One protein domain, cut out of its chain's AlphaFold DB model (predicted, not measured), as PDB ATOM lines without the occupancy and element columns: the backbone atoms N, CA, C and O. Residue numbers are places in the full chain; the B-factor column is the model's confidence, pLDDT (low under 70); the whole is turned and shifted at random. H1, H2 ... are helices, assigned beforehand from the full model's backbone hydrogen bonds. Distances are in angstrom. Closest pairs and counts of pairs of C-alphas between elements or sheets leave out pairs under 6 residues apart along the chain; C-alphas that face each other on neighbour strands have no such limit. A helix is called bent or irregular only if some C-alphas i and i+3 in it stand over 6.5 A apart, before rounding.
ATOM      1  N   SER A  36     -19.742  18.370  50.326       51.09
ATOM      2  CA  SER A  36     -18.760  18.844  49.340       51.09
ATOM      3  C   SER A  36     -18.366  17.780  48.306       51.09
ATOM      4  O   SER A  36     -18.108  18.123  47.153       51.09
ATOM      5  N   SER A  37     -18.386  16.492  48.678       67.00
ATOM      6  CA  SER A  37     -18.051  15.393  47.765       67.00
ATOM      7  C   SER A  37     -19.207  15.029  46.827       67.00
ATOM      8  O   SER A  37     -18.953  14.617  45.700       67.00
ATOM      9  N   GLN A  38     -20.464  15.245  47.226       70.25
ATOM     10  CA  GLN A  38     -21.644  14.945  46.398       70.25
ATOM     11  C   GLN A  38     -21.721  15.807  45.136       70.25
ATOM     12  O   GLN A  38     -21.820  15.277  44.033       70.25
ATOM     13  N   ARG A  39     -21.590  17.131  45.277       70.06
ATOM     14  CA  ARG A  39     -21.614  18.058  44.135       70.06
ATOM     15  C   ARG A  39     -20.503  17.741  43.132       70.06
ATOM     16  O   ARG A  39     -20.733  17.737  41.927       70.06
ATOM     17  N   GLN A  40     -19.300  17.451  43.624       79.56
ATOM     18  CA  GLN A  40     -18.176  17.081  42.767       79.56
ATOM     19  C   GLN A  40     -18.437  15.769  42.017       79.56
ATOM     20  O   GLN A  40     -18.135  15.683  40.828       79.56
ATOM     21  N   ARG A  41     -19.012  14.766  42.690       82.25
ATOM     22  CA  ARG A  41     -19.400  13.486  42.083       82.25
ATOM     23  C   ARG A  41     -20.471  13.663  41.014       82.25
ATOM     24  O   ARG A  41     -20.281  13.174  39.906       82.25
ATOM     25  N   PHE A  42     -21.505  14.459  41.300       82.62
ATOM     26  CA  PHE A  42     -22.526  14.826  40.320       82.62
ATOM     27  C   PHE A  42     -21.901  15.428  39.065       82.62
ATOM     28  O   PHE A  42     -22.102  14.908  37.972       82.62
ATOM     29  N   TYR A  43     -21.094  16.485  39.207       84.00
ATOM     30  CA  TYR A  43     -20.478  17.130  38.047       84.00
ATOM     31  C   TYR A  43     -19.511  16.203  37.313       84.00
ATOM     32  O   TYR A  43     -19.476  16.221  36.088       84.00
ATOM     33  N   LYS A  44     -18.750  15.366  38.025       88.50
ATOM     34  CA  LYS A  44     -17.866  14.377  37.397       88.50
ATOM     35  C   LYS A  44     -18.663  13.397  36.530       88.50
ATOM     36  O   LYS A  44     -18.314  13.205  35.365       88.50
ATOM     37  N   ALA A  45     -19.732  12.822  37.071       89.19
ATOM     38  CA  ALA A  45     -20.601  11.899  36.349       89.19
ATOM     39  C   ALA A  45     -21.347  12.589  35.196       89.19
ATOM     40  O   ALA A  45     -21.373  12.061  34.086       89.19
ATOM     41  N   LEU A  46     -21.847  13.809  35.407       89.50
ATOM     42  CA  LEU A  46     -22.495  14.624  34.376       89.50
ATOM     43  C   LEU A  46     -21.552  14.932  33.213       89.50
ATOM     44  O   LEU A  46     -21.947  14.816  32.055       89.50
ATOM     45  N   MET A  47     -20.304  15.297  33.507       90.00
ATOM     46  CA  MET A  47     -19.291  15.537  32.482       90.00
ATOM     47  C   MET A  47     -18.930  14.250  31.741       90.00
ATOM     48  O   MET A  47     -18.779  14.285  30.525       90.00
ATOM     49  N   CYS A  48     -18.827  13.116  32.438       88.75
ATOM     50  CA  CYS A  48     -18.577  11.820  31.804       88.75
ATOM     51  C   CYS A  48     -19.718  11.429  30.850       88.75
ATOM     52  O   CYS A  48     -19.464  11.039  29.706       88.75
ATOM     53  N   HIS A  49     -20.968  11.603  31.292       88.69
ATOM     54  CA  HIS A  49     -22.156  11.411  30.463       88.69
ATOM     55  C   HIS A  49     -22.128  12.329  29.239       88.69
ATOM     56  O   HIS A  49     -22.137  11.861  28.103       88.69
ATOM     57  N   TRP A  50     -21.979  13.639  29.456       90.44
ATOM     58  CA  TRP A  50     -21.935  14.624  28.375       90.44
ATOM     59  C   TRP A  50     -20.843  14.305  27.352       90.44
ATOM     60  O   TRP A  50     -21.134  14.233  26.160       90.44
ATOM     61  N   VAL A  51     -19.605  14.068  27.788       88.94
ATOM     62  CA  VAL A  51     -18.492  13.764  26.878       88.94
ATOM     63  C   VAL A  51     -18.820  12.556  26.001       88.94
ATOM     64  O   VAL A  51     -18.536  12.591  24.805       88.94
ATOM     65  N   SER A  52     -19.455  11.523  26.553       87.00
ATOM     66  CA  SER A  52     -19.837  10.321  25.801       87.00
ATOM     67  C   SER A  52     -20.875  10.630  24.716       87.00
ATOM     68  O   SER A  52     -20.690  10.278  23.550       87.00
ATOM     69  N   VAL A  53     -21.919  11.385  25.069       86.50
ATOM     70  CA  VAL A  53     -22.970  11.817  24.133       86.50
ATOM     71  C   VAL A  53     -22.420  12.771  23.065       86.50
ATOM     72  O   VAL A  53     -22.836  12.725  21.905       86.50
ATOM     73  N   GLU A  54     -21.460  13.629  23.411       88.25
ATOM     74  CA  GLU A  54     -20.808  14.526  22.453       88.25
ATOM     75  C   GLU A  54     -19.944  13.744  21.453       88.25
ATOM     76  O   GLU A  54     -20.000  14.022  20.257       88.25
ATOM     77  N   HIS A  55     -19.205  12.721  21.897       88.00
ATOM     78  CA  HIS A  55     -18.442  11.856  20.990       88.00
ATOM     79  C   HIS A  55     -19.344  11.175  19.961       88.00
ATOM     80  O   HIS A  55     -19.002  11.155  18.776       88.00
ATOM     81  N   LEU A  56     -20.497  10.663  20.399       85.69
ATOM     82  CA  LEU A  56     -21.493  10.054  19.524       85.69
ATOM     83  C   LEU A  56     -22.052  11.066  18.513       85.69
ATOM     84  O   LEU A  56     -22.092  10.802  17.311       85.69
ATOM     85  N   ASN A  57     -22.407  12.266  18.972       84.31
ATOM     86  CA  ASN A  57     -22.888  13.341  18.103       84.31
ATOM     87  C   ASN A  57     -21.843  13.792  17.069       84.31
ATOM     88  O   ASN A  57     -22.180  14.024  15.905       84.31
ATOM     89  N   LEU A  58     -20.575  13.906  17.467       86.50
ATOM     90  CA  LEU A  58     -19.475  14.220  16.555       86.50
ATOM     91  C   LEU A  58     -19.251  13.093  15.547       86.50
ATOM     92  O   LEU A  58     -19.054  13.364  14.365       86.50
ATOM     93  N   ALA A  59     -19.327  11.838  15.994       86.44
ATOM     94  CA  ALA A  59     -19.189  10.680  15.124       86.44
ATOM     95  C   ALA A  59     -20.272  10.640  14.047       86.44
ATOM     96  O   ALA A  59     -19.945  10.348  12.904       86.44
ATOM     97  N   ARG A  60     -21.522  10.997  14.356       82.06
ATOM     98  CA  ARG A  60     -22.609  11.041  13.360       82.06
ATOM     99  C   ARG A  60     -22.407  12.088  12.268       82.06
ATOM    100  O   ARG A  60     -22.815  11.872  11.132       82.06
ATOM    101  N   ARG A  61     -21.772  13.216  12.601       80.31
ATOM    102  CA  ARG A  61     -21.493  14.306  11.649       80.31
ATOM    103  C   ARG A  61     -20.172  14.129  10.898       80.31
ATOM    104  O   ARG A  61     -19.854  14.938  10.028       80.31
ATOM    105  N   PHE A  62     -19.382  13.117  11.245       83.69
ATOM    106  CA  PHE A  62     -18.071  12.927  10.650       83.69
ATOM    107  C   PHE A  62     -18.190  12.353   9.225       83.69
ATOM    108  O   PHE A  62     -18.882  11.353   9.023       83.69
ATOM    109  N   PRO A  63     -17.504  12.936   8.225       82.94
ATOM    110  CA  PRO A  63     -17.515  12.423   6.859       82.94
ATOM    111  C   PRO A  63     -16.561  11.226   6.734       82.94
ATOM    112  O   PRO A  63     -15.391  11.373   6.373       82.94
ATOM    113  N   TYR A  64     -17.042  10.026   7.063       83.06
ATOM    114  CA  TYR A  64     -16.244   8.806   6.926       83.06
ATOM    115  C   TYR A  64     -15.966   8.474   5.464       83.06
ATOM    116  O   TYR A  64     -16.841   8.554   4.605       83.06
ATOM    117  N   THR A  65     -14.741   8.033   5.196       84.88
ATOM    118  CA  THR A  65     -14.317   7.600   3.860       84.88
ATOM    119  C   THR A  65     -14.748   6.171   3.546       84.88
ATOM    120  O   THR A  65     -14.896   5.823   2.378       84.88
ATOM    121  N   THR A  66     -14.931   5.330   4.572       84.25
ATOM    122  CA  THR A  66     -15.316   3.918   4.426       84.25
ATOM    123  C   THR A  66     -16.292   3.482   5.529       84.25
ATOM    124  O   THR A  66     -16.163   3.970   6.659       84.25
ATOM    125  N   PRO A  67     -17.197   2.516   5.267       82.62
ATOM    126  CA  PRO A  67     -18.075   1.945   6.295       82.62
ATOM    127  C   PRO A  67     -17.299   1.376   7.483       82.62
ATOM    128  O   PRO A  67     -17.616   1.663   8.630       82.62
ATOM    129  N   LYS A  68     -16.190   0.677   7.218       85.94
ATOM    130  CA  LYS A  68     -15.317   0.146   8.268       85.94
ATOM    131  C   LYS A  68     -14.807   1.236   9.216       85.94
ATOM    132  O   LYS A  68     -14.898   1.076  10.423       85.94
ATOM    133  N   SER A  69     -14.320   2.361   8.682       86.81
ATOM    134  CA  SER A  69     -13.834   3.468   9.524       86.81
ATOM    135  C   SER A  69     -14.928   4.106  10.385       86.81
ATOM    136  O   SER A  69     -14.631   4.629  11.456       86.81
ATOM    137  N   MET A  70     -16.179   4.058   9.920       85.56
ATOM    138  CA  MET A  70     -17.340   4.471  10.700       85.56
ATOM    139  C   MET A  70     -17.613   3.465  11.816       85.56
ATOM    140  O   MET A  70     -17.630   3.863  12.975       85.56
ATOM    141  N   LEU A  71     -17.760   2.178  11.492       86.75
ATOM    142  CA  LEU A  71     -18.019   1.124  12.479       86.75
ATOM    143  C   LEU A  71     -16.939   1.096  13.570       86.75
ATOM    144  O   LEU A  71     -17.266   1.206  14.745       86.75
ATOM    145  N   ASP A  72     -15.657   1.119  13.186       88.94
ATOM    146  CA  ASP A  72     -14.527   1.172  14.126       88.94
ATOM    147  C   ASP A  72     -14.629   2.381  15.084       88.94
ATOM    148  O   ASP A  72     -14.237   2.309  16.253       88.94
ATOM    149  N   ARG A  73     -15.158   3.516  14.600       88.75
ATOM    150  CA  ARG A  73     -15.351   4.725  15.410       88.75
ATOM    151  C   ARG A  73     -16.534   4.592  16.363       88.75
ATOM    152  O   ARG A  73     -16.401   5.027  17.503       88.75
ATOM    153  N   PHE A  74     -17.653   4.024  15.926       87.81
ATOM    154  CA  PHE A  74     -18.816   3.799  16.786       87.81
ATOM    155  C   PHE A  74     -18.517   2.750  17.864       87.81
ATOM    156  O   PHE A  74     -18.752   3.038  19.036       87.81
ATOM    157  N   ASP A  75     -17.858   1.643  17.512       87.56
ATOM    158  CA  ASP A  75     -17.385   0.619  18.457       87.56
ATOM    159  C   ASP A  75     -16.480   1.217  19.542       87.56
ATOM    160  O   ASP A  75     -16.566   0.878  20.722       87.56
ATOM    161  N   MET A  76     -15.578   2.126  19.154       88.56
ATOM    162  CA  MET A  76     -14.710   2.813  20.110       88.56
ATOM    163  C   MET A  76     -15.523   3.647  21.108       88.56
ATOM    164  O   MET A  76     -15.197   3.654  22.294       88.56
ATOM    165  N   ILE A  77     -16.552   4.361  20.646       88.19
ATOM    166  CA  ILE A  77     -17.373   5.221  21.509       88.19
ATOM    167  C   ILE A  77     -18.258   4.368  22.415       88.19
ATOM    168  O   ILE A  77     -18.329   4.654  23.610       88.19
ATOM    169  N   GLU A  78     -18.837   3.283  21.894       85.50
ATOM    170  CA  GLU A  78     -19.592   2.323  22.700       85.50
ATOM    171  C   GLU A  78     -18.721   1.779  23.839       85.50
ATOM    172  O   GLU A  78     -19.114   1.862  24.998       85.50
ATOM    173  N   ARG A  79     -17.487   1.336  23.558       85.50
ATOM    174  CA  ARG A  79     -16.553   0.864  24.601       85.50
ATOM    175  C   ARG A  79     -16.192   1.947  25.620       85.50
ATOM    176  O   ARG A  79     -16.032   1.652  26.804       85.50
ATOM    177  N   LEU A  80     -16.033   3.198  25.182       83.69
ATOM    178  CA  LEU A  80     -15.729   4.319  26.080       83.69
ATOM    179  C   LEU A  80     -16.891   4.649  27.015       83.69
ATOM    180  O   LEU A  80     -16.644   5.063  28.147       83.69
ATOM    181  N   TRP A  81     -18.125   4.474  26.553       84.50
ATOM    182  CA  TRP A  81     -19.314   4.721  27.355       84.50
ATOM    183  C   TRP A  81     -19.664   3.514  28.231       84.50
ATOM    184  O   TRP A  81     -19.659   3.627  29.455       84.50
ATOM    185  N   ARG A  82     -19.882   2.351  27.606       84.75
ATOM    186  CA  ARG A  82     -20.319   1.102  28.235       84.75
ATOM    187  C   ARG A  82     -19.261   0.510  29.152       84.75
ATOM    188  O   ARG A  82     -19.509   0.350  30.342       84.75
ATOM    189  N   ASP A  83     -18.092   0.169  28.611       79.94
ATOM    190  CA  ASP A  83     -17.100  -0.640  29.330       79.94
ATOM    191  C   ASP A  83     -16.238   0.199  30.272       79.94
ATOM    192  O   ASP A  83     -15.803  -0.306  31.313       79.94
ATOM    193  N   ASN A  84     -16.003   1.462  29.896       78.12
ATOM    194  CA  ASN A  84     -15.109   2.439  30.517       78.12
ATOM    195  C   ASN A  84     -14.235   1.857  31.649       78.12
ATOM    196  O   ASN A  84     -14.580   1.963  32.839       78.12
ATOM    197  N   PRO A  85     -13.100   1.218  31.301       74.69
ATOM    198  CA  PRO A  85     -12.275   0.505  32.272       74.69
ATOM    199  C   PRO A  85     -11.599   1.446  33.275       74.69
ATOM    200  O   PRO A  85     -11.018   0.978  34.251       74.69
ATOM    201  N   GLN A  86     -11.645   2.759  33.037       78.94
ATOM    202  CA  GLN A  86     -11.060   3.758  33.924       78.94
ATOM    203  C   GLN A  86     -11.985   4.142  35.081       78.94
ATOM    204  O   GLN A  86     -11.490   4.653  36.085       78.94
ATOM    205  N   LEU A  87     -13.297   3.900  34.964       80.56
ATOM    206  CA  LEU A  87     -14.241   4.161  36.050       80.56
ATOM    207  C   LEU A  87     -14.159   3.039  37.082       80.56
ATOM    208  O   LEU A  87     -14.248   1.855  36.736       80.56
ATOM    209  N   ASP A  88     -14.027   3.407  38.351       82.44
ATOM    210  CA  ASP A  88     -14.243   2.464  39.442       82.44
ATOM    211  C   ASP A  88     -15.748   2.179  39.632       82.44
ATOM    212  O   ASP A  88     -16.598   2.679  38.893       82.44
ATOM    213  N   VAL A  89     -16.088   1.308  40.586       82.00
ATOM    214  CA  VAL A  89     -17.492   0.940  40.835       82.00
ATOM    215  C   VAL A  89     -18.327   2.135  41.279       82.00
ATOM    216  O   VAL A  89     -19.473   2.256  40.857       82.00
ATOM    217  N   LEU A  90     -17.758   3.029  42.086       80.94
ATOM    218  CA  LEU A  90     -18.478   4.192  42.590       80.94
ATOM    219  C   LEU A  90     -18.782   5.176  41.459       80.94
ATOM    220  O   LEU A  90     -19.918   5.615  41.315       80.94
ATOM    221  N   ASP A  91     -17.785   5.462  40.625       84.19
ATOM    222  CA  ASP A  91     -17.933   6.316  39.453       84.19
ATOM    223  C   ASP A  91     -18.932   5.734  38.441       84.19
ATOM    224  O   ASP A  91     -19.662   6.482  37.793       84.19
ATOM    225  N   SER A  92     -18.982   4.404  38.302       86.50
ATOM    226  CA  SER A  92     -19.978   3.730  37.463       86.50
ATOM    227  C   SER A  92     -21.397   3.874  38.018       86.50
ATOM    228  O   SER A  92     -22.307   4.147  37.241       86.50
ATOM    229  N   ILE A  93     -21.591   3.748  39.336       84.62
ATOM    230  CA  ILE A  93     -22.896   3.995  39.971       84.62
ATOM    231  C   ILE A  93     -23.306   5.459  39.780       84.62
ATOM    232  O   ILE A  93     -24.418   5.717  39.325       84.62
ATOM    233  N   ASP A  94     -22.402   6.410  40.040       86.00
ATOM    234  CA  ASP A  94     -22.678   7.840  39.856       86.00
ATOM    235  C   ASP A  94     -23.063   8.157  38.407       86.00
ATOM    236  O   ASP A  94     -24.005   8.910  38.162       86.00
ATOM    237  N   LEU A  95     -22.363   7.568  37.432       89.44
ATOM    238  CA  LEU A  95     -22.684   7.729  36.017       89.44
ATOM    239  C   LEU A  95     -24.079   7.189  35.683       89.44
ATOM    240  O   LEU A  95     -24.816   7.866  34.967       89.44
ATOM    241  N   ILE A  96     -24.454   6.015  36.200       89.19
ATOM    242  CA  ILE A  96     -25.793   5.440  36.003       89.19
ATOM    243  C   ILE A  96     -26.857   6.361  36.604       89.19
ATOM    244  O   ILE A  96     -27.806   6.714  35.908       89.19
ATOM    245  N   GLU A  97     -26.685   6.806  37.853       85.44
ATOM    246  CA  GLU A  97     -27.650   7.692  38.515       85.44
ATOM    247  C   GLU A  97     -27.821   9.012  37.770       85.44
ATOM    248  O   GLU A  97     -28.943   9.485  37.587       85.44
ATOM    249  N   VAL A  98     -26.720   9.619  37.321       87.56
ATOM    250  CA  VAL A  98     -26.780  10.877  36.573       87.56
ATOM    251  C   VAL A  98     -27.383  10.683  35.190       87.56
ATOM    252  O   VAL A  98     -28.164  11.528  34.752       87.56
ATOM    253  N   THR A  99     -27.067   9.581  34.511       89.31
ATOM    254  CA  THR A  99     -27.663   9.258  33.209       89.31
ATOM    255  C   THR A  99     -29.170   9.068  33.354       89.31
ATOM    256  O   THR A  99     -29.930   9.704  32.630       89.31
ATOM    257  N   ASP A 100     -29.612   8.285  34.336       86.06
ATOM    258  CA  ASP A 100     -31.027   8.059  34.632       86.06
ATOM    259  C   ASP A 100     -31.745   9.350  35.051       86.06
ATOM    260  O   ASP A 100     -32.836   9.658  34.582       86.06
ATOM    261  N   PHE A 101     -31.110  10.197  35.856       84.31
ATOM    262  CA  PHE A 101     -31.686  11.493  36.202       84.31
ATOM    263  C   PHE A 101     -31.817  12.419  34.984       84.31
ATOM    264  O   PHE A 101     -32.875  13.003  34.755       84.31
ATOM    265  N   VAL A 102     -30.769  12.568  34.172       85.81
ATOM    266  CA  VAL A 102     -30.796  13.486  33.023       85.81
ATOM    267  C   VAL A 102     -31.724  12.962  31.928       85.81
ATOM    268  O   VAL A 102     -32.608  13.683  31.474       85.81
ATOM    269  N   TRP A 103     -31.546  11.715  31.497       86.69
ATOM    270  CA  TRP A 103     -32.301  11.121  30.393       86.69
ATOM    271  C   TRP A 103     -33.616  10.478  30.839       86.69
ATOM    272  O   TRP A 103     -34.652  10.693  30.211       86.69
ATOM    273  N   GLY A 104     -33.608   9.719  31.930       78.62
ATOM    274  CA  GLY A 104     -34.799   9.050  32.457       78.62
ATOM    275  C   GLY A 104     -35.786  10.012  33.118       78.62
ATOM    276  O   GLY A 104     -36.985   9.912  32.872       78.62
ATOM    277  N   PHE A 105     -35.316  10.991  33.897       82.38
ATOM    278  CA  PHE A 105     -36.200  11.929  34.597       82.38
ATOM    279  C   PHE A 105     -36.379  13.266  33.873       82.38
ATOM    280  O   PHE A 105     -37.499  13.594  33.481       82.38
ATOM    281  N   LEU A 106     -35.313  14.051  33.680       81.88
ATOM    282  CA  LEU A 106     -35.436  15.427  33.177       81.88
ATOM    283  C   LEU A 106     -35.963  15.484  31.740       81.88
ATOM    284  O   LEU A 106     -36.880  16.258  31.462       81.88
ATOM    285  N   VAL A 107     -35.445  14.648  30.832       83.69
ATOM    286  CA  VAL A 107     -35.967  14.597  29.454       83.69
ATOM    287  C   VAL A 107     -37.421  14.130  29.443       83.69
ATOM    288  O   VAL A 107     -38.264  14.797  28.850       83.69
ATOM    289  N   ARG A 108     -37.776  13.052  30.153       80.38
ATOM    290  CA  ARG A 108     -39.183  12.615  30.211       80.38
ATOM    291  C   ARG A 108     -40.101  13.673  30.823       80.38
ATOM    292  O   ARG A 108     -41.251  13.760  30.415       80.38
ATOM    293  N   LYS A 109     -39.617  14.508  31.747       78.81
ATOM    294  CA  LYS A 109     -40.368  15.665  32.264       78.81
ATOM    295  C   LYS A 109     -40.563  16.757  31.215       78.81
ATOM    296  O   LYS A 109     -41.667  17.278  31.113       78.81
ATOM    297  N   LEU A 110     -39.541  17.079  30.422       80.00
ATOM    298  CA  LEU A 110     -39.650  18.055  29.328       80.00
ATOM    299  C   LEU A 110     -40.649  17.619  28.248       80.00
ATOM    300  O   LEU A 110     -41.357  18.450  27.681       80.00
ATOM    301  N   PHE A 111     -40.722  16.316  27.992       81.25
ATOM    302  CA  PHE A 111     -41.538  15.724  26.935       81.25
ATOM    303  C   PHE A 111     -42.666  14.845  27.492       81.25
ATOM    304  O   PHE A 111     -43.063  13.890  26.842       81.25
ATOM    305  N   TYR A 112     -43.190  15.150  28.685       79.12
ATOM    306  CA  TYR A 112     -44.086  14.246  29.423       79.12
ATOM    307  C   TYR A 112     -45.438  13.984  28.752       79.12
ATOM    308  O   TYR A 112     -46.101  13.017  29.108       79.12
ATOM    309  N   ASP A 113     -45.881  14.882  27.869       78.25
ATOM    310  CA  ASP A 113     -47.191  14.831  27.227       78.25
ATOM    311  C   ASP A 113     -47.074  14.118  25.870       78.25
ATOM    312  O   ASP A 113     -46.576  14.722  24.907       78.25
ATOM    313  N   PRO A 114     -47.556  12.866  25.754       74.62
ATOM    314  CA  PRO A 114     -47.451  12.096  24.522       74.62
ATOM    315  C   PRO A 114     -48.209  12.729  23.357       74.62
ATOM    316  O   PRO A 114     -47.909  12.428  22.211       74.62
ATOM    317  N   GLN A 115     -49.152  13.644  23.597       75.81
ATOM    318  CA  GLN A 115     -49.896  14.316  22.528       75.81
ATOM    319  C   GLN A 115     -49.180  15.566  21.997       75.81
ATOM    320  O   GLN A 115     -49.567  16.112  20.965       75.81
ATOM    321  N   LYS A 116     -48.116  16.029  22.671       78.06
ATOM    322  CA  LYS A 116     -47.394  17.268  22.325       78.06
ATOM    323  C   LYS A 116     -46.008  17.045  21.721       78.06
ATOM    324  O   LYS A 116     -45.251  18.010  21.585       78.06
ATOM    325  N   HIS A 117     -45.663  15.813  21.347       79.62
ATOM    326  CA  HIS A 117     -44.362  15.521  20.739       79.62
ATOM    327  C   HIS A 117     -44.302  15.890  19.245       79.62
ATOM    328  O   HIS A 117     -43.253  16.327  18.789       79.62
ATOM    329  N   LEU A 118     -45.418  15.828  18.504       80.75
ATOM    330  CA  LEU A 118     -45.451  16.084  17.051       80.75
ATOM    331  C   LEU A 118     -44.819  17.420  16.607       80.75
ATOM    332  O   LEU A 118     -44.059  17.401  15.647       80.75
ATOM    333  N   PRO A 119     -45.001  18.565  17.298       83.25
ATOM    334  CA  PRO A 119     -44.318  19.812  16.933       83.25
ATOM    335  C   PRO A 119     -42.781  19.745  16.976       83.25
ATOM    336  O   PRO A 119     -42.119  20.616  16.415       83.25
ATOM    337  N   TRP A 120     -42.211  18.772  17.689       84.25
ATOM    338  CA  TRP A 120     -40.770  18.526  17.742       84.25
ATOM    339  C   TRP A 120     -40.289  17.621  16.609       84.25
ATOM    340  O   TRP A 120     -39.101  17.619  16.299       84.25
ATOM    341  N   VAL A 121     -41.188  16.874  15.977       81.38
ATOM    342  CA  VAL A 121     -40.856  15.981  14.872       81.38
ATOM    343  C   VAL A 121     -40.770  16.803  13.579       81.38
ATOM    344  O   VAL A 121     -41.673  17.587  13.288       81.38
ATOM    345  N   PRO A 122     -39.686  16.679  12.795       76.75
ATOM    346  CA  PRO A 122     -39.621  17.257  11.454       76.75
ATOM    347  C   PRO A 122     -40.723  16.696  10.549       76.75
ATOM    348  O   PRO A 122     -41.023  15.506  10.615       76.75
ATOM    349  N   ASN A 123     -41.313  17.540   9.697       75.88
ATOM    350  CA  ASN A 123     -42.469  17.178   8.864       75.88
ATOM    351  C   ASN A 123     -42.212  15.926   8.004       75.88
ATOM    352  O   ASN A 123     -43.125  15.149   7.745       75.88
ATOM    353  N   GLU A 124     -40.963  15.709   7.585       71.75
ATOM    354  CA  GLU A 124     -40.533  14.562   6.778       71.75
ATOM    355  C   GLU A 124     -40.666  13.218   7.511       71.75
ATOM    356  O   GLU A 124     -40.707  12.171   6.870       71.75
ATOM    357  N   MET A 125     -40.730  13.244   8.842       70.38
ATOM    358  CA  MET A 125     -40.844  12.063   9.699       70.38
ATOM    359  C   MET A 125     -42.185  11.997  10.424       70.38
ATOM    360  O   MET A 125     -42.391  11.090  11.225       70.38
ATOM    361  N   GLU A 126     -43.100  12.933  10.169       69.94
ATOM    362  CA  GLU A 126     -44.367  13.000  10.893       69.94
ATOM    363  C   GLU A 126     -45.137  11.679  10.778       69.94
ATOM    364  O   GLU A 126     -45.607  11.174  11.787       69.94
ATOM    365  N   ASP A 127     -45.152  11.051   9.596       66.44
ATOM    366  CA  ASP A 127     -45.808   9.754   9.368       66.44
ATOM    367  C   ASP A 127     -45.173   8.594  10.163       66.44
ATOM    368  O   ASP A 127     -45.876   7.656  10.530       66.44
ATOM    369  N   VAL A 128     -43.869   8.662  10.468       68.25
ATOM    370  CA  VAL A 128     -43.150   7.657  11.280       68.25
ATOM    371  C   VAL A 128     -43.505   7.791  12.764       68.25
ATOM    372  O   VAL A 128     -43.504   6.799  13.487       68.25
ATOM    373  N   TYR A 129     -43.833   9.004  13.216       67.56
ATOM    374  CA  TYR A 129     -44.127   9.310  14.619       67.56
ATOM    375  C   TYR A 129     -45.618   9.622  14.886       67.56
ATOM    376  O   TYR A 129     -45.970   9.950  16.016       67.56
ATOM    377  N   ARG A 130     -46.513   9.522  13.886       62.69
ATOM    378  CA  ARG A 130     -47.923   9.954  13.991       62.69
ATOM    379  C   ARG A 130     -48.751   9.091  14.947       62.69
ATOM    380  O   ARG A 130     -49.559   9.644  15.686       62.69
ATOM    381  N   GLU A 131     -48.555   7.772  14.957       59.34
ATOM    382  CA  GLU A 131     -49.281   6.831  15.825       59.34
ATOM    383  C   GLU A 131     -48.500   5.515  16.016       59.34
ATOM    384  O   GLU A 131     -48.211   4.842  15.029       59.34
ATOM    385  N   PRO A 132     -48.278   5.026  17.245       56.09
ATOM    386  CA  PRO A 132     -47.901   5.735  18.456       56.09
ATOM    387  C   PRO A 132     -46.645   5.086  19.044       56.09
ATOM    388  O   PRO A 132     -46.744   4.013  19.617       56.09
ATOM    389  N   GLU A 133     -45.493   5.741  19.020       73.06
ATOM    390  CA  GLU A 133     -44.466   5.413  20.011       73.06
ATOM    391  C   GLU A 133     -43.805   6.727  20.420       73.06
ATOM    392  O   GLU A 133     -42.731   7.103  19.953       73.06
ATOM    393  N   TRP A 134     -44.481   7.470  21.305       77.94
ATOM    394  CA  TRP A 134     -43.825   8.548  22.051       77.94
ATOM    395  C   TRP A 134     -42.541   8.011  22.696       77.94
ATOM    396  O   TRP A 134     -41.513   8.677  22.698       77.94
ATOM    397  N   GLU A 135     -42.579   6.760  23.141       78.06
ATOM    398  CA  GLU A 135     -41.449   5.966  23.593       78.06
ATOM    399  C   GLU A 135     -40.337   5.907  22.538       78.06
ATOM    400  O   GLU A 135     -39.191   6.197  22.865       78.06
ATOM    401  N   TYR A 136     -40.657   5.627  21.273       78.38
ATOM    402  CA  TYR A 136     -39.697   5.633  20.166       78.38
ATOM    403  C   TYR A 136     -39.142   7.033  19.902       78.38
ATOM    404  O   TYR A 136     -37.935   7.189  19.706       78.38
ATOM    405  N   PHE A 137     -39.981   8.072  19.954       82.00
ATOM    406  CA  PHE A 137     -39.515   9.460  19.892       82.00
ATOM    407  C   PHE A 137     -38.515   9.763  21.012       82.00
ATOM    408  O   PHE A 137     -37.433  10.283  20.735       82.00
ATOM    409  N   ILE A 138     -38.832   9.391  22.255       83.75
ATOM    410  CA  ILE A 138     -37.948   9.574  23.409       83.75
ATOM    411  C   ILE A 138     -36.662   8.768  23.229       83.75
ATOM    412  O   ILE A 138     -35.586   9.345  23.340       83.75
ATOM    413  N   MET A 139     -36.738   7.478  22.901       79.44
ATOM    414  CA  MET A 139     -35.566   6.617  22.697       79.44
ATOM    415  C   MET A 139     -34.611   7.192  21.647       79.44
ATOM    416  O   MET A 139     -33.400   7.260  21.872       79.44
ATOM    417  N   ASN A 140     -35.152   7.676  20.527       79.25
ATOM    418  CA  ASN A 140     -34.351   8.358  19.519       79.25
ATOM    419  C   ASN A 140     -33.774   9.660  20.070       79.25
ATOM    420  O   ASN A 140     -32.569   9.874  19.967       79.25
ATOM    421  N   LEU A 141     -34.592  10.505  20.700       84.88
ATOM    422  CA  LEU A 141     -34.173  11.800  21.237       84.88
ATOM    423  C   LEU A 141     -33.026  11.671  22.242       84.88
ATOM    424  O   LEU A 141     -32.077  12.454  22.165       84.88
ATOM    425  N   LEU A 142     -33.087  10.685  23.143       84.62
ATOM    426  CA  LEU A 142     -32.050  10.425  24.146       84.62
ATOM    427  C   LEU A 142     -30.676  10.244  23.507       84.62
ATOM    428  O   LEU A 142     -29.681  10.734  24.029       84.62
ATOM    429  N   SER A 143     -30.628   9.654  22.317       79.12
ATOM    430  CA  SER A 143     -29.379   9.427  21.602       79.12
ATOM    431  C   SER A 143     -28.731  10.722  21.087       79.12
ATOM    432  O   SER A 143     -27.532  10.720  20.808       79.12
ATOM    433  N   TYR A 144     -29.476  11.826  20.954       83.44
ATOM    434  CA  TYR A 144     -28.983  13.109  20.420       83.44
ATOM    435  C   TYR A 144     -28.904  14.211  21.477       83.44
ATOM    436  O   TYR A 144     -28.015  15.064  21.413       83.44
ATOM    437  N   ILE A 145     -29.826  14.214  22.442       87.94
ATOM    438  CA  ILE A 145     -29.953  15.299  23.408       87.94
ATOM    439  C   ILE A 145     -28.805  15.274  24.422       87.94
ATOM    440  O   ILE A 145     -28.583  14.308  25.158       87.94
ATOM    441  N   ARG A 146     -28.058  16.376  24.470       89.56
ATOM    442  CA  ARG A 146     -26.914  16.529  25.372       89.56
ATOM    443  C   ARG A 146     -27.364  17.152  26.688       89.56
ATOM    444  O   ARG A 146     -28.312  17.940  26.677       89.56
ATOM    445  N   PRO A 147     -26.658  16.911  27.805       89.38
ATOM    446  CA  PRO A 147     -27.015  17.527  29.081       89.38
ATOM    447  C   PRO A 147     -27.192  19.060  29.037       89.38
ATOM    448  O   PRO A 147     -28.184  19.532  29.591       89.38
ATOM    449  N   PRO A 148     -26.366  19.852  28.316       88.31
ATOM    450  CA  PRO A 148     -26.618  21.288  28.159       88.31
ATOM    451  C   PRO A 148     -27.953  21.616  27.482       88.31
ATOM    452  O   PRO A 148     -28.609  22.574  27.872       88.31
ATOM    453  N   ASN A 149     -28.388  20.808  26.509       89.75
ATOM    454  CA  ASN A 149     -29.672  20.999  25.832       89.75
ATOM    455  C   ASN A 149     -30.849  20.713  26.766       89.75
ATOM    456  O   ASN A 149     -31.874  21.376  26.678       89.75
ATOM    457  N   VAL A 150     -30.701  19.753  27.683       87.25
ATOM    458  CA  VAL A 150     -31.705  19.489  28.723       87.25
ATOM    459  C   VAL A 150     -31.824  20.689  29.663       87.25
ATOM    460  O   VAL A 150     -32.933  21.147  29.923       87.25
ATOM    461  N   VAL A 151     -30.695  21.237  30.127       83.75
ATOM    462  CA  VAL A 151     -30.668  22.431  30.994       83.75
ATOM    463  C   VAL A 151     -31.283  23.642  30.290       83.75
ATOM    464  O   VAL A 151     -32.144  24.308  30.860       83.75
ATOM    465  N   GLU A 152     -30.897  23.889  29.037       84.50
ATOM    466  CA  GLU A 152     -31.462  24.950  28.199       84.50
ATOM    467  C   GLU A 152     -32.988  24.820  28.083       84.50
ATOM    468  O   GLU A 152     -33.717  25.769  28.363       84.50
ATOM    469  N   LEU A 153     -33.491  23.632  27.740       83.00
ATOM    470  CA  LEU A 153     -34.929  23.390  27.614       83.00
ATOM    471  C   LEU A 153     -35.680  23.557  28.944       83.00
ATOM    472  O   LEU A 153     -36.801  24.064  28.940       83.00
ATOM    473  N   LEU A 154     -35.080  23.177  30.076       79.75
ATOM    474  CA  LEU A 154     -35.673  23.369  31.406       79.75
ATOM    475  C   LEU A 154     -35.768  24.849  31.782       79.75
ATOM    476  O   LEU A 154     -36.822  25.288  32.245       79.75
ATOM    477  N   LEU A 155     -34.701  25.618  31.545       77.00
ATOM    478  CA  LEU A 155     -34.673  27.074  31.732       77.00
ATOM    479  C   LEU A 155     -35.791  27.747  30.928       77.00
ATOM    480  O   LEU A 155     -36.575  28.531  31.460       77.00
ATOM    481  N   LEU A 156     -35.904  27.381  29.651       75.56
ATOM    482  CA  LEU A 156     -36.914  27.920  28.741       75.56
ATOM    483  C   LEU A 156     -38.341  27.541  29.151       75.56
ATOM    484  O   LEU A 156     -39.243  28.377  29.069       75.56
ATOM    485  N   HIS A 157     -38.541  26.299  29.603       70.88
ATOM    486  CA  HIS A 157     -39.830  25.823  30.098       70.88
ATOM    487  C   HIS A 157     -40.255  26.574  31.367       70.88
ATOM    488  O   HIS A 157     -41.404  26.999  31.476       70.88
ATOM    489  N   HIS A 158     -39.328  26.777  32.307       67.12
ATOM    490  CA  HIS A 158     -39.603  27.452  33.575       67.12
ATOM    491  C   HIS A 158     -39.866  28.955  33.406       67.12
ATOM    492  O   HIS A 158     -40.727  29.511  34.084       67.12
ATOM    493  N   TRP A 159     -39.177  29.620  32.478       63.16
ATOM    494  CA  TRP A 159     -39.336  31.060  32.241       63.16
ATOM    495  C   TRP A 159     -40.576  31.438  31.420       63.16
ATOM    496  O   TRP A 159     -40.690  32.579  30.973       63.16
ATOM    497  N   GLY A 160     -41.524  30.511  31.231       56.44
ATOM    498  CA  GLY A 160     -42.821  30.812  30.621       56.44
ATOM    499  C   GLY A 160     -42.708  31.311  29.181       56.44
ATOM    500  O   GLY A 160     -43.576  32.039  28.703       56.44
ATOM    501  N   SER A 161     -41.628  30.948  28.485       57.31
ATOM    502  CA  SER A 161     -41.455  31.289  27.083       57.31
ATOM    503  C   SER A 161     -42.453  30.475  26.254       57.31
ATOM    504  O   SER A 161     -42.115  29.429  25.700       57.31
ATOM    505  N   GLU A 162     -43.679  30.986  26.102       53.69
ATOM    506  CA  GLU A 162     -44.707  30.449  25.189       53.69
ATOM    507  C   GLU A 162     -44.224  30.374  23.722       53.69
ATOM    508  O   GLU A 162     -44.888  29.803  22.863       53.69
ATOM    509  N   VAL A 163     -43.048  30.938  23.426       54.66
ATOM    510  CA  VAL A 163     -42.567  31.253  22.080       54.66
ATOM    511  C   VAL A 163     -41.285  30.493  21.699       54.66
ATOM    512  O   VAL A 163     -40.829  30.647  20.568       54.66
ATOM    513  N   TRP A 164     -40.676  29.669  22.567       59.94
ATOM    514  CA  TRP A 164     -39.364  29.063  22.261       59.94
ATOM    515  C   TRP A 164     -39.264  27.551  22.542       59.94
ATOM    516  O   TRP A 164     -39.725  27.106  23.592       59.94
ATOM    517  N   PRO A 165     -38.646  26.758  21.640       62.69
ATOM    518  CA  PRO A 165     -38.145  27.150  20.317       62.69
ATOM    519  C   PRO A 165     -39.278  27.587  19.379       62.69
ATOM    520  O   PRO A 165     -40.281  26.884  19.274       62.69
ATOM    521  N   ARG A 166     -39.126  28.725  18.674       66.50
ATOM    522  CA  ARG A 166     -40.118  29.188  17.669       66.50
ATOM    523  C   ARG A 166     -40.371  28.123  16.601       66.50
ATOM    524  O   ARG A 166     -41.437  28.092  15.999       66.50
ATOM    525  N   ASN A 167     -39.373  27.269  16.384       79.75
ATOM    526  CA  ASN A 167     -39.436  26.098  15.535       79.75
ATOM    527  C   ASN A 167     -38.770  24.910  16.259       79.75
ATOM    528  O   ASN A 167     -37.550  24.752  16.242       79.75
ATOM    529  N   ARG A 168     -39.586  24.122  16.968       85.44
ATOM    530  CA  ARG A 168     -39.165  22.975  17.793       85.44
ATOM    531  C   ARG A 168     -38.496  21.871  16.978       85.44
ATOM    532  O   ARG A 168     -37.479  21.336  17.411       85.44
ATOM    533  N   SER A 169     -39.025  21.570  15.796       85.06
ATOM    534  CA  SER A 169     -38.426  20.586  14.899       85.06
ATOM    535  C   SER A 169     -37.081  21.055  14.348       85.06
ATOM    536  O   SER A 169     -36.128  20.280  14.343       85.06
ATOM    537  N   HIS A 170     -36.946  22.339  14.000       85.06
ATOM    538  CA  HIS A 170     -35.653  22.908  13.603       85.06
ATOM    539  C   HIS A 170     -34.599  22.802  14.709       85.06
ATOM    540  O   HIS A 170     -33.460  22.445  14.430       85.06
ATOM    541  N   TYR A 171     -34.979  23.054  15.963       86.88
ATOM    542  CA  TYR A 171     -34.066  22.883  17.094       86.88
ATOM    543  C   TYR A 171     -33.537  21.442  17.180       86.88
ATOM    544  O   TYR A 171     -32.331  21.239  17.304       86.88
ATOM    545  N   LEU A 172     -34.401  20.427  17.042       85.31
ATOM    546  CA  LEU A 172     -33.937  19.034  17.017       85.31
ATOM    547  C   LEU A 172     -33.045  18.735  15.802       85.31
ATOM    548  O   LEU A 172     -32.015  18.076  15.959       85.31
ATOM    549  N   LEU A 173     -33.379  19.255  14.619       82.62
ATOM    550  CA  LEU A 173     -32.541  19.106  13.420       82.62
ATOM    551  C   LEU A 173     -31.135  19.694  13.622       82.62
ATOM    552  O   LEU A 173     -30.146  19.062  13.252       82.62
ATOM    553  N   GLU A 174     -31.010  20.856  14.270       84.69
ATOM    554  CA  GLU A 174     -29.706  21.454  14.600       84.69
ATOM    555  C   GLU A 174     -28.892  20.579  15.562       84.69
ATOM    556  O   GLU A 174     -27.676  20.410  15.396       84.69
ATOM    557  N   LEU A 175     -29.562  19.932  16.523       81.00
ATOM    558  CA  LEU A 175     -28.937  18.925  17.386       81.00
ATOM    559  C   LEU A 175     -28.486  17.681  16.618       81.00
ATOM    560  O   LEU A 175     -27.650  16.929  17.121       81.00
ATOM    561  N   GLY A 176     -28.918  17.529  15.370       76.56
ATOM    562  CA  GLY A 176     -28.615  16.394  14.517       76.56
ATOM    563  C   GLY A 176     -29.574  15.234  14.717       76.56
ATOM    564  O   GLY A 176     -29.248  14.116  14.329       76.56
ATOM    565  N   PHE A 177     -30.745  15.489  15.303       76.06
ATOM    566  CA  PHE A 177     -31.864  14.564  15.244       76.06
ATOM    567  C   PHE A 177     -32.140  14.255  13.766       76.06
ATOM    568  O   PHE A 177     -32.256  15.177  12.964       76.06
ATOM    569  N   LEU A 178     -32.196  12.969  13.407       68.50
ATOM    570  CA  LEU A 178     -32.276  12.467  12.023       68.50
ATOM    571  C   LEU A 178     -31.001  12.588  11.167       68.50
ATOM    572  O   LEU A 178     -31.034  12.198   9.999       68.50
ATOM    573  N   ASN A 179     -29.866  13.048  11.709       66.31
ATOM    574  CA  ASN A 179     -28.584  12.913  11.010       66.31
ATOM    575  C   ASN A 179     -28.155  11.443  11.029       66.31
ATOM    576  O   ASN A 179     -27.375  11.007  11.878       66.31
ATOM    577  N   VAL A 180     -28.666  10.679  10.070       57.81
ATOM    578  CA  VAL A 180     -28.108   9.379   9.715       57.81
ATOM    579  C   VAL A 180     -26.779   9.655   9.002       57.81
ATOM    580  O   VAL A 180     -26.756  10.492   8.091       57.81
ATOM    581  N   SER A 194     -28.048   3.342  19.757       66.56
ATOM    582  CA  SER A 194     -28.752   3.281  21.026       66.56
ATOM    583  C   SER A 194     -27.759   3.184  22.180       66.56
ATOM    584  O   SER A 194     -26.791   2.429  22.145       66.56
ATOM    585  N   TYR A 195     -27.960   4.032  23.188       76.00
ATOM    586  CA  TYR A 195     -27.167   4.055  24.421       76.00
ATOM    587  C   TYR A 195     -28.112   3.683  25.577       76.00
ATOM    588  O   TYR A 195     -28.452   4.546  26.391       76.00
ATOM    589  N   PRO A 196     -28.632   2.436  25.604       80.25
ATOM    590  CA  PRO A 196     -29.574   1.987  26.621       80.25
ATOM    591  C   PRO A 196     -28.878   1.901  27.981       80.25
ATOM    592  O   PRO A 196     -27.755   1.403  28.089       80.25
ATOM    593  N   LEU A 197     -29.534   2.408  29.027       84.81
ATOM    594  CA  LEU A 197     -28.976   2.475  30.381       84.81
ATOM    595  C   LEU A 197     -28.539   1.092  30.886       84.81
ATOM    596  O   LEU A 197     -27.526   0.974  31.572       84.81
ATOM    597  N   GLU A 198     -29.254   0.056  30.460       85.62
ATOM    598  CA  GLU A 198     -29.010  -1.360  30.712       85.62
ATOM    599  C   GLU A 198     -27.558  -1.765  30.402       85.62
ATOM    600  O   GLU A 198     -26.970  -2.565  31.126       85.62
ATOM    601  N   TYR A 199     -26.919  -1.161  29.394       86.12
ATOM    602  CA  TYR A 199     -25.520  -1.456  29.068       86.12
ATOM    603  C   TYR A 199     -24.540  -0.950  30.133       86.12
ATOM    604  O   TYR A 199     -23.533  -1.612  30.405       86.12
ATOM    605  N   LEU A 200     -24.825   0.202  30.749       88.38
ATOM    606  CA  LEU A 200     -24.042   0.704  31.881       88.38
ATOM    607  C   LEU A 200     -24.267  -0.169  33.120       88.38
ATOM    608  O   LEU A 200     -23.307  -0.474  33.836       88.38
ATOM    609  N   GLU A 201     -25.510  -0.593  33.349       89.31
ATOM    610  CA  GLU A 201     -25.881  -1.460  34.471       89.31
ATOM    611  C   GLU A 201     -25.203  -2.838  34.374       89.31
ATOM    612  O   GLU A 201     -24.558  -3.270  35.332       89.31
ATOM    613  N   ASP A 202     -25.215  -3.466  33.195       88.38
ATOM    614  CA  ASP A 202     -24.520  -4.730  32.924       88.38
ATOM    615  C   ASP A 202     -23.018  -4.645  33.228       88.38
ATOM    616  O   ASP A 202     -22.434  -5.533  33.861       88.38
ATOM    617  N   ASN A 203     -22.356  -3.570  32.782       87.88
ATOM    618  CA  ASN A 203     -20.933  -3.386  33.058       87.88
ATOM    619  C   ASN A 203     -20.672  -3.178  34.556       87.88
ATOM    620  O   ASN A 203     -19.708  -3.721  35.102       87.88
ATOM    621  N   MET A 204     -21.533  -2.430  35.242       87.69
ATOM    622  CA  MET A 204     -21.439  -2.238  36.688       87.69
ATOM    623  C   MET A 204     -21.588  -3.578  37.430       87.69
ATOM    624  O   MET A 204     -20.736  -3.891  38.268       87.69
ATOM    625  N   ILE A 205     -22.545  -4.433  37.044       87.25
ATOM    626  CA  ILE A 205     -22.701  -5.793  37.595       87.25
ATOM    627  C   ILE A 205     -21.427  -6.614  37.361       87.25
ATOM    628  O   ILE A 205     -20.913  -7.247  38.285       87.25
ATOM    629  N   ASN A 206     -20.846  -6.553  36.158       87.62
ATOM    630  CA  ASN A 206     -19.587  -7.241  35.852       87.62
ATOM    631  C   ASN A 206     -18.411  -6.730  36.709       87.62
ATOM    632  O   ASN A 206     -17.531  -7.510  37.094       87.62
ATOM    633  N   LYS A 207     -18.368  -5.431  37.035       83.94
ATOM    634  CA  LYS A 207     -17.360  -4.860  37.948       83.94
ATOM    635  C   LYS A 207     -17.576  -5.326  39.388       83.94
ATOM    636  O   LYS A 207     -16.603  -5.721  40.032       83.94
ATOM    637  N   LEU A 208     -18.820  -5.350  39.870       81.81
ATOM    638  CA  LEU A 208     -19.157  -5.916  41.180       81.81
ATOM    639  C   LEU A 208     -18.764  -7.392  41.256       81.81
ATOM    640  O   LEU A 208     -18.111  -7.801  42.214       81.81
ATOM    641  N   GLN A 209     -19.057  -8.177  40.220       83.69
ATOM    642  CA  GLN A 209     -18.697  -9.591  40.174       83.69
ATOM    643  C   GLN A 209     -17.185  -9.790  40.309       83.69
ATOM    644  O   GLN A 209     -16.744 -10.646  41.073       83.69
ATOM    645  N   LYS A 210     -16.373  -8.971  39.628       83.31
ATOM    646  CA  LYS A 210     -14.907  -9.005  39.762       83.31
ATOM    647  C   LYS A 210     -14.440  -8.638  41.173       83.31
ATOM    648  O   LYS A 210     -13.511  -9.268  41.677       83.31
ATOM    649  N   LEU A 211     -15.069  -7.653  41.818       78.56
ATOM    650  CA  LEU A 211     -14.736  -7.264  43.196       78.56
ATOM    651  C   LEU A 211     -15.093  -8.357  44.209       78.56
ATOM    652  O   LEU A 211     -14.293  -8.673  45.089       78.56
ATOM    653  N   TYR A 212     -16.272  -8.959  44.064       74.69
ATOM    654  CA  TYR A 212     -16.825  -9.921  45.016       74.69
ATOM    655  C   TYR A 212     -16.540 -11.383  44.662       74.69
ATOM    656  O   TYR A 212     -16.931 -12.284  45.406       74.69
ATOM    657  N   GLN A 213     -15.765 -11.629  43.602       77.06
ATOM    658  CA  GLN A 213     -15.359 -12.969  43.172       77.06
ATOM    659  C   GLN A 213     -14.728 -13.774  44.316       77.06
ATOM    660  O   GLN A 213     -15.002 -14.960  44.476       77.06
ATOM    661  N   ARG A 214     -13.907 -13.119  45.150       68.94
ATOM    662  CA  ARG A 214     -13.235 -13.753  46.296       68.94
ATOM    663  C   ARG A 214     -14.181 -14.106  47.443       68.94
ATOM    664  O   ARG A 214     -13.855 -14.986  48.232       68.94
ATOM    665  N   LEU A 215     -15.329 -13.438  47.533       68.94
ATOM    666  CA  LEU A 215     -16.333 -13.700  48.565       68.94
ATOM    667  C   LEU A 215     -17.312 -14.815  48.161       68.94
ATOM    668  O   LEU A 215     -18.104 -15.255  48.993       68.94
ATOM    669  N   GLY A 216     -17.231 -15.310  46.919       76.88
ATOM    670  CA  GLY A 216     -18.105 -16.368  46.408       76.88
ATOM    671  C   GLY A 216     -19.536 -15.906  46.132       76.88
ATOM    672  O   GLY A 216     -20.437 -16.737  46.073       76.88
ATOM    673  N   VAL A 217     -19.754 -14.595  45.985       75.75
ATOM    674  CA  VAL A 217     -21.066 -14.033  45.637       75.75
ATOM    675  C   VAL A 217     -21.352 -14.337  44.166       75.75
ATOM    676  O   VAL A 217     -20.520 -14.052  43.299       75.75
ATOM    677  N   SER A 218     -22.505 -14.945  43.882       82.00
ATOM    678  CA  SER A 218     -22.896 -15.279  42.510       82.00
ATOM    679  C   SER A 218     -23.367 -14.037  41.744       82.00
ATOM    680  O   SER A 218     -23.752 -13.033  42.351       82.00
ATOM    681  N   LYS A 219     -23.341 -14.092  40.407       84.19
ATOM    682  CA  LYS A 219     -23.795 -12.972  39.570       84.19
ATOM    683  C   LYS A 219     -25.283 -12.694  39.791       84.19
ATOM    684  O   LYS A 219     -25.658 -11.541  39.930       84.19
ATOM    685  N   GLU A 220     -26.081 -13.745  39.943       84.50
ATOM    686  CA  GLU A 220     -27.529 -13.673  40.167       84.50
ATOM    687  C   GLU A 220     -27.861 -12.947  41.480       84.50
ATOM    688  O   GLU A 220     -28.815 -12.181  41.552       84.50
ATOM    689  N   HIS A 221     -27.046 -13.136  42.527       79.56
ATOM    690  CA  HIS A 221     -27.212 -12.392  43.779       79.56
ATOM    691  C   HIS A 221     -26.891 -10.903  43.610       79.56
ATOM    692  O   HIS A 221     -27.538 -10.068  44.240       79.56
ATOM    693  N   LEU A 222     -25.897 -10.563  42.783       79.56
ATOM    694  CA  LEU A 222     -25.557  -9.170  42.480       79.56
ATOM    695  C   LEU A 222     -26.623  -8.508  41.605       79.56
ATOM    696  O   LEU A 222     -26.961  -7.360  41.861       79.56
ATOM    697  N   GLU A 223     -27.164  -9.231  40.622       84.06
ATOM    698  CA  GLU A 223     -28.300  -8.804  39.797       84.06
ATOM    699  C   GLU A 223     -29.520  -8.520  40.674       84.06
ATOM    700  O   GLU A 223     -30.039  -7.413  40.634       84.06
ATOM    701  N   LEU A 224     -29.898  -9.444  41.561       80.19
ATOM    702  CA  LEU A 224     -31.023  -9.242  42.477       80.19
ATOM    703  C   LEU A 224     -30.796  -8.056  43.428       80.19
ATOM    704  O   LEU A 224     -31.699  -7.255  43.665       80.19
ATOM    705  N   ALA A 225     -29.586  -7.926  43.978       75.31
ATOM    706  CA  ALA A 225     -29.235  -6.789  44.825       75.31
ATOM    707  C   ALA A 225     -29.275  -5.467  44.046       75.31
ATOM    708  O   ALA A 225     -29.664  -4.439  44.601       75.31
ATOM    709  N   TRP A 226     -28.890  -5.488  42.769       81.69
ATOM    710  CA  TRP A 226     -28.956  -4.334  41.884       81.69
ATOM    711  C   TRP A 226     -30.393  -3.980  41.494       81.69
ATOM    712  O   TRP A 226     -30.761  -2.815  41.574       81.69
ATOM    713  N   GLU A 227     -31.232  -4.954  41.154       80.12
ATOM    714  CA  GLU A 227     -32.658  -4.751  40.873       80.12
ATOM    715  C   GLU A 227     -33.366  -4.113  42.067       80.12
ATOM    716  O   GLU A 227     -34.071  -3.117  41.921       80.12
ATOM    717  N   GLN A 228     -33.108  -4.617  43.274       74.81
ATOM    718  CA  GLN A 228     -33.629  -4.019  44.502       74.81
ATOM    719  C   GLN A 228     -33.048  -2.626  44.743       74.81
ATOM    720  O   GLN A 228     -33.773  -1.706  45.118       74.81
ATOM    721  N   TYR A 229     -31.753  -2.437  44.464       74.62
ATOM    722  CA  TYR A 229     -31.165  -1.105  44.461       74.62
ATOM    723  C   TYR A 229     -31.833  -0.191  43.447       74.62
ATOM    724  O   TYR A 229     -31.886   0.987  43.756       74.62
ATOM    725  N   ARG A 230     -32.346  -0.677  42.301       75.94
ATOM    726  CA  ARG A 230     -32.980   0.071  41.189       75.94
ATOM    727  C   ARG A 230     -34.512   0.166  41.256       75.94
ATOM    728  O   ARG A 230     -35.069   1.037  40.598       75.94
ATOM    729  N   ASP A 231     -35.163  -0.541  42.180       72.25
ATOM    730  CA  ASP A 231     -36.622  -0.552  42.391       72.25
ATOM    731  C   ASP A 231     -37.274   0.858  42.465       72.25
ATOM    732  O   ASP A 231     -36.853   1.675  43.291       72.25
ATOM    733  N   PRO A 232     -38.284   1.191  41.638       59.56
ATOM    734  CA  PRO A 232     -38.885   2.528  41.575       59.56
ATOM    735  C   PRO A 232     -39.538   3.033  42.871       59.56
ATOM    736  O   PRO A 232     -39.494   4.237  43.135       59.56
ATOM    737  N   GLU A 233     -40.122   2.154  43.696       57.78
ATOM    738  CA  GLU A 233     -40.819   2.552  44.938       57.78
ATOM    739  C   GLU A 233     -39.858   3.150  45.981       57.78
ATOM    740  O   GLU A 233     -40.237   3.972  46.818       57.78
ATOM    741  N   SER A 234     -38.575   2.809  45.876       48.88
ATOM    742  CA  SER A 234     -37.520   3.230  46.799       48.88
ATOM    743  C   SER A 234     -36.902   4.605  46.485       48.88
ATOM    744  O   SER A 234     -36.078   5.093  47.259       48.88
ATOM    745  N   TRP A 235     -37.290   5.271  45.387       47.19
ATOM    746  CA  TRP A 235     -36.628   6.502  44.916       47.19
ATOM    747  C   TRP A 235     -36.770   7.704  45.865       47.19
ATOM    748  O   TRP A 235     -35.876   8.541  45.934       47.19
ATOM    749  N   ALA A 236     -37.869   7.772  46.623       41.19
ATOM    750  CA  ALA A 236     -38.121   8.832  47.602       41.19
ATOM    751  C   ALA A 236     -37.672   8.480  49.033       41.19
ATOM    752  O   ALA A 236     -37.639   9.361  49.885       41.19
ATOM    753  N   GLN A 237     -37.377   7.206  49.320       42.12
ATOM    754  CA  GLN A 237     -37.189   6.714  50.695       42.12
ATOM    755  C   GLN A 237     -35.841   6.023  50.941       42.12
ATOM    756  O   GLN A 237     -35.504   5.762  52.093       42.12
ATOM    757  N   CYS A 238     -35.059   5.726  49.900       41.72
ATOM    758  CA  CYS A 238     -33.882   4.868  50.005       41.72
ATOM    759  C   CYS A 238     -32.637   5.487  49.358       41.72
ATOM    760  O   CYS A 238     -32.706   6.460  48.620       41.72
ATOM    761  N   THR A 239     -31.485   4.885  49.645       43.94
ATOM    762  CA  THR A 239     -30.092   5.283  49.355       43.94
ATOM    763  C   THR A 239     -29.714   5.650  47.909       43.94
ATOM    764  O   THR A 239     -28.555   6.008  47.677       43.94
ATOM    765  N   LYS A 240     -30.662   5.613  46.970       48.03
ATOM    766  CA  LYS A 240     -30.553   6.134  45.605       48.03
ATOM    767  C   LYS A 240     -30.519   7.654  45.572       48.03
ATOM    768  O   LYS A 240     -31.104   8.333  46.412       48.03
ATOM    769  N   GLY A 241     -29.894   8.198  44.533       50.19
ATOM    770  CA  GLY A 241     -29.915   9.630  44.288       50.19
ATOM    771  C   GLY A 241     -29.169  10.391  45.368       50.19
ATOM    772  O   GLY A 241     -29.461  11.554  45.586       50.19
ATOM    773  N   ARG A 242     -28.179   9.784  46.036       54.66
ATOM    774  CA  ARG A 242     -27.295  10.500  46.975       54.66
ATOM    775  C   ARG A 242     -26.389  11.507  46.286       54.66
ATOM    776  O   ARG A 242     -25.927  12.457  46.915       54.66
ATOM    777  N   VAL A 243     -26.155  11.318  44.989       49.75
ATOM    778  CA  VAL A 243     -25.606  12.360  44.118       49.75
ATOM    779  C   VAL A 243     -26.546  13.582  44.063       49.75
ATOM    780  O   VAL A 243     -26.076  14.710  43.938       49.75
ATOM    781  N   PHE A 244     -27.852  13.357  44.233       51.34
ATOM    782  CA  PHE A 244     -28.950  14.329  44.180       51.34
ATOM    783  C   PHE A 244     -29.632  14.604  45.530       51.34
ATOM    784  O   PHE A 244     -30.593  15.369  45.570       51.34
ATOM    785  N   SER A 245     -29.173  14.005  46.635       51.00
ATOM    786  CA  SER A 245     -29.770  14.161  47.961       51.00
ATOM    787  C   SER A 245     -29.294  15.488  48.543       51.00
ATOM    788  O   SER A 245     -28.526  15.546  49.507       51.00
ATOM    789  N   PHE A 246     -29.693  16.578  47.898       42.62
ATOM    790  CA  PHE A 246     -29.685  17.895  48.498       42.62
ATOM    791  C   PHE A 246     -30.607  17.789  49.711       42.62
ATOM    792  O   PHE A 246     -31.722  17.287  49.594       42.62
ATOM    793  N   THR A 247     -30.101  18.134  50.900       41.69
ATOM    794  CA  THR A 247     -30.859  18.034  52.157       41.69
ATOM    795  C   THR A 247     -32.287  18.524  51.955       41.69
ATOM    796  O   THR A 247     -32.458  19.665  51.530       41.69
ATOM    797  N   GLU A 248     -33.258  17.649  52.245       34.94
ATOM    798  CA  GLU A 248     -34.698  17.907  52.183       34.94
ATOM    799  C   GLU A 248     -34.997  19.315  52.703       34.94
ATOM    800  O   GLU A 248     -34.831  19.612  53.887       34.94
ATOM    801  N   GLY A 249     -35.353  20.218  51.793       37.25
ATOM    802  CA  GLY A 249     -35.584  21.615  52.141       37.25
ATOM    803  C   GLY A 249     -35.447  22.614  51.000       37.25
ATOM    804  O   GLY A 249     -35.862  23.755  51.177       37.25
ATOM    805  N   MET A 250     -34.912  22.236  49.836       36.22
ATOM    806  CA  MET A 250     -34.779  23.165  48.712       36.22
ATOM    807  C   MET A 250     -35.225  22.536  47.397       36.22
ATOM    808  O   MET A 250     -34.816  21.441  47.024       36.22
ATOM    809  N   GLU A 251     -36.114  23.253  46.716       43.56
ATOM    810  CA  GLU A 251     -36.617  22.941  45.388       43.56
ATOM    811  C   GLU A 251     -35.443  22.749  44.417       43.56
ATOM    812  O   GLU A 251     -34.742  23.700  44.073       43.56
ATOM    813  N   ILE A 252     -35.248  21.512  43.954       40.00
ATOM    814  CA  ILE A 252     -34.185  21.104  43.017       40.00
ATOM    815  C   ILE A 252     -34.178  21.983  41.753       40.00
ATOM    816  O   ILE A 252     -33.122  22.284  41.204       40.00
ATOM    817  N   ALA A 253     -35.352  22.450  41.316       36.22
ATOM    818  CA  ALA A 253     -35.478  23.385  40.202       36.22
ATOM    819  C   ALA A 253     -34.831  24.747  40.513       36.22
ATOM    820  O   ALA A 253     -34.118  25.295  39.683       36.22
ATOM    821  N   THR A 254     -35.017  25.267  41.721       37.09
ATOM    822  CA  THR A 254     -34.561  26.600  42.130       37.09
ATOM    823  C   THR A 254     -33.046  26.633  42.375       37.09
ATOM    824  O   THR A 254     -32.413  27.651  42.116       37.09
ATOM    825  N   GLU A 255     -32.417  25.528  42.791       45.97
ATOM    826  CA  GLU A 255     -30.947  25.445  42.885       45.97
ATOM    827  C   GLU A 255     -30.256  25.245  41.529       45.97
ATOM    828  O   GLU A 255     -29.189  25.814  41.322       45.97
ATOM    829  N   ILE A 256     -30.851  24.506  40.583       39.12
ATOM    830  CA  ILE A 256     -30.298  24.369  39.220       39.12
ATOM    831  C   ILE A 256     -30.336  25.713  38.469       39.12
ATOM    832  O   ILE A 256     -29.468  25.976  37.644       39.12
ATOM    833  N   LEU A 257     -31.327  26.560  38.767       34.78
ATOM    834  CA  LEU A 257     -31.554  27.850  38.106       34.78
ATOM    835  C   LEU A 257     -30.830  29.038  38.768       34.78
ATOM    836  O   LEU A 257     -30.704  30.089  38.145       34.78
ATOM    837  N   ASN A 258     -30.366  28.891  40.014       35.16
ATOM    838  CA  ASN A 258     -29.639  29.932  40.754       35.16
ATOM    839  C   ASN A 258     -28.100  29.810  40.646       35.16
ATOM    840  O   ASN A 258     -27.388  30.431  41.440       35.16
ATOM    841  N   PHE A 259     -27.591  29.036  39.677       34.59
ATOM    842  CA  PHE A 259     -26.171  28.962  39.306       34.59
ATOM    843  C   PHE A 259     -25.949  29.308  37.833       34.59
ATOM    844  O   PHE A 259     -26.562  28.645  36.969       34.59
TER     845      PHE A 259
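What this domain is: This is residues 36 to 180 and 194 to 259 of the 259 residues of an uncharacterized protein of Aspergillus tanneri (UniProt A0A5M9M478). Helix H3 runs through the middle of a body of crossed helices: the first half of the long helix H1 crosses it, H8 packs side by side with it, and H6 packs on its last part. H2 folds back along the second half of H1 as a helical hairpin, H9 folds back on H8, and the shorter helices H4, H5 and H7 lie away from the H8 and H9 end, while residues 231 to 251 lead from H9 to the small H10 near H6. The printed part has 211 residues with ten named helices, H1 to H10 in order along the chain, and no named strand; the class is all helix. The whole is compact, with a radius of gyration of the C-alphas of 18.8 A and spans of 57 by 53 by 33 A.

How they stand to each other: H1, residues 36 to 61, touches H2, residues 67 to 82, with residues 49 to 59 alone; the two form a hairpin at a shallow tilt of 11 degrees, opposite ways, and their closest C-alphas are those of Ser 52 and Trp 81, 5.8 A apart. H1 touches H3, residues 89 to 110, with residues 41 to 49 alone, at a steep tilt of 69 degrees, only just short of about perpendicular; the closest C-alphas, of Ala 45 and Leu 95, are 4.7 A apart. H3 is the hub, touching four helices. H8, residues 197 to 215, touches H3 at a shallow tilt of 22 degrees, opposite ways, with the C-alphas of Ser 92 and Met 204 closest at 6.2 A. H8 also touches H2, where the C-alphas of Arg 82 and Leu 200 are closest at 5.2 A. H9, residues 219 to 230, touches H8 with the C-alphas of Gln 209 and Lys 219 closest at 6.1 A, opposite ways at a steep tilt of 51 degrees. H6, residues 147 to 158, touches H3 at a steep tilt of 37 degrees, only just beyond shallow, with the C-alphas of Val 107 and Val 150 closest at 6.5 A. H1 and H6 only just touch, with 3 pairs of C-alphas within 8 A, the closest those of Trp 50 and Pro 147 at 5.9 A. H5, residues 134 to 142, only just touches H3, also with 3 pairs; the C-alphas of Trp 103 and Leu 142 are closest at 6.3 A. H4, residues 123 to 129, is close to H5 but not clearly touching, with the C-alphas of Tyr 129 and Phe 137 closest at 7.0 A. H10, residues 252 to 257, is close to H6 but not clearly touching, with the C-alphas of Leu 155 and Leu 257 closest at 7.1 A. H7, residues 168 to 175, touches no helix. Every O i to N i+4 pair is within hydrogen-bond range in H2, H5, H6, H7, H9 and H10; the counts are 21 of 22 in H1, 15 of 18 in H3, 13 of 15 in H8 and 1 of 3 in H4, where 3 of 4 O i to N i+3 pairs are within range.

Where its parts are: H1 begins at C-alpha 36 at (-18.760, 18.844, 49.340) and is 38.1 A long from first to last C-alpha. H2 is 22.1 A long, H3 30.3 A, H6 16.6 A and H9 16.0 A. H8, 27.4 A long, begins at C-alpha 197 at (-28.976, 2.475, 30.381) and has a kink of 30 degrees near residue 209. H4 and H8 are irregular: C-alphas 124 and 127 are 7.6 A apart, and C-alphas 211 and 214 are 7.3 A apart. H10 ends at C-alpha 257 at (-31.554, 27.850, 38.106).

The domain as a whole: The two C-alphas farthest apart, of Val 163 and Arg 214, are 58.9 A apart. Residues 181 to 193 are not printed, and C-alphas 180 and 194 are 12.9 A apart across the cut. The links H3 to H4 and H9 to H10 are long. The mean pLDDT of the printed part is 75.3, and 52 residues are under 70, among them residues 158 to 166 and 232 to 259.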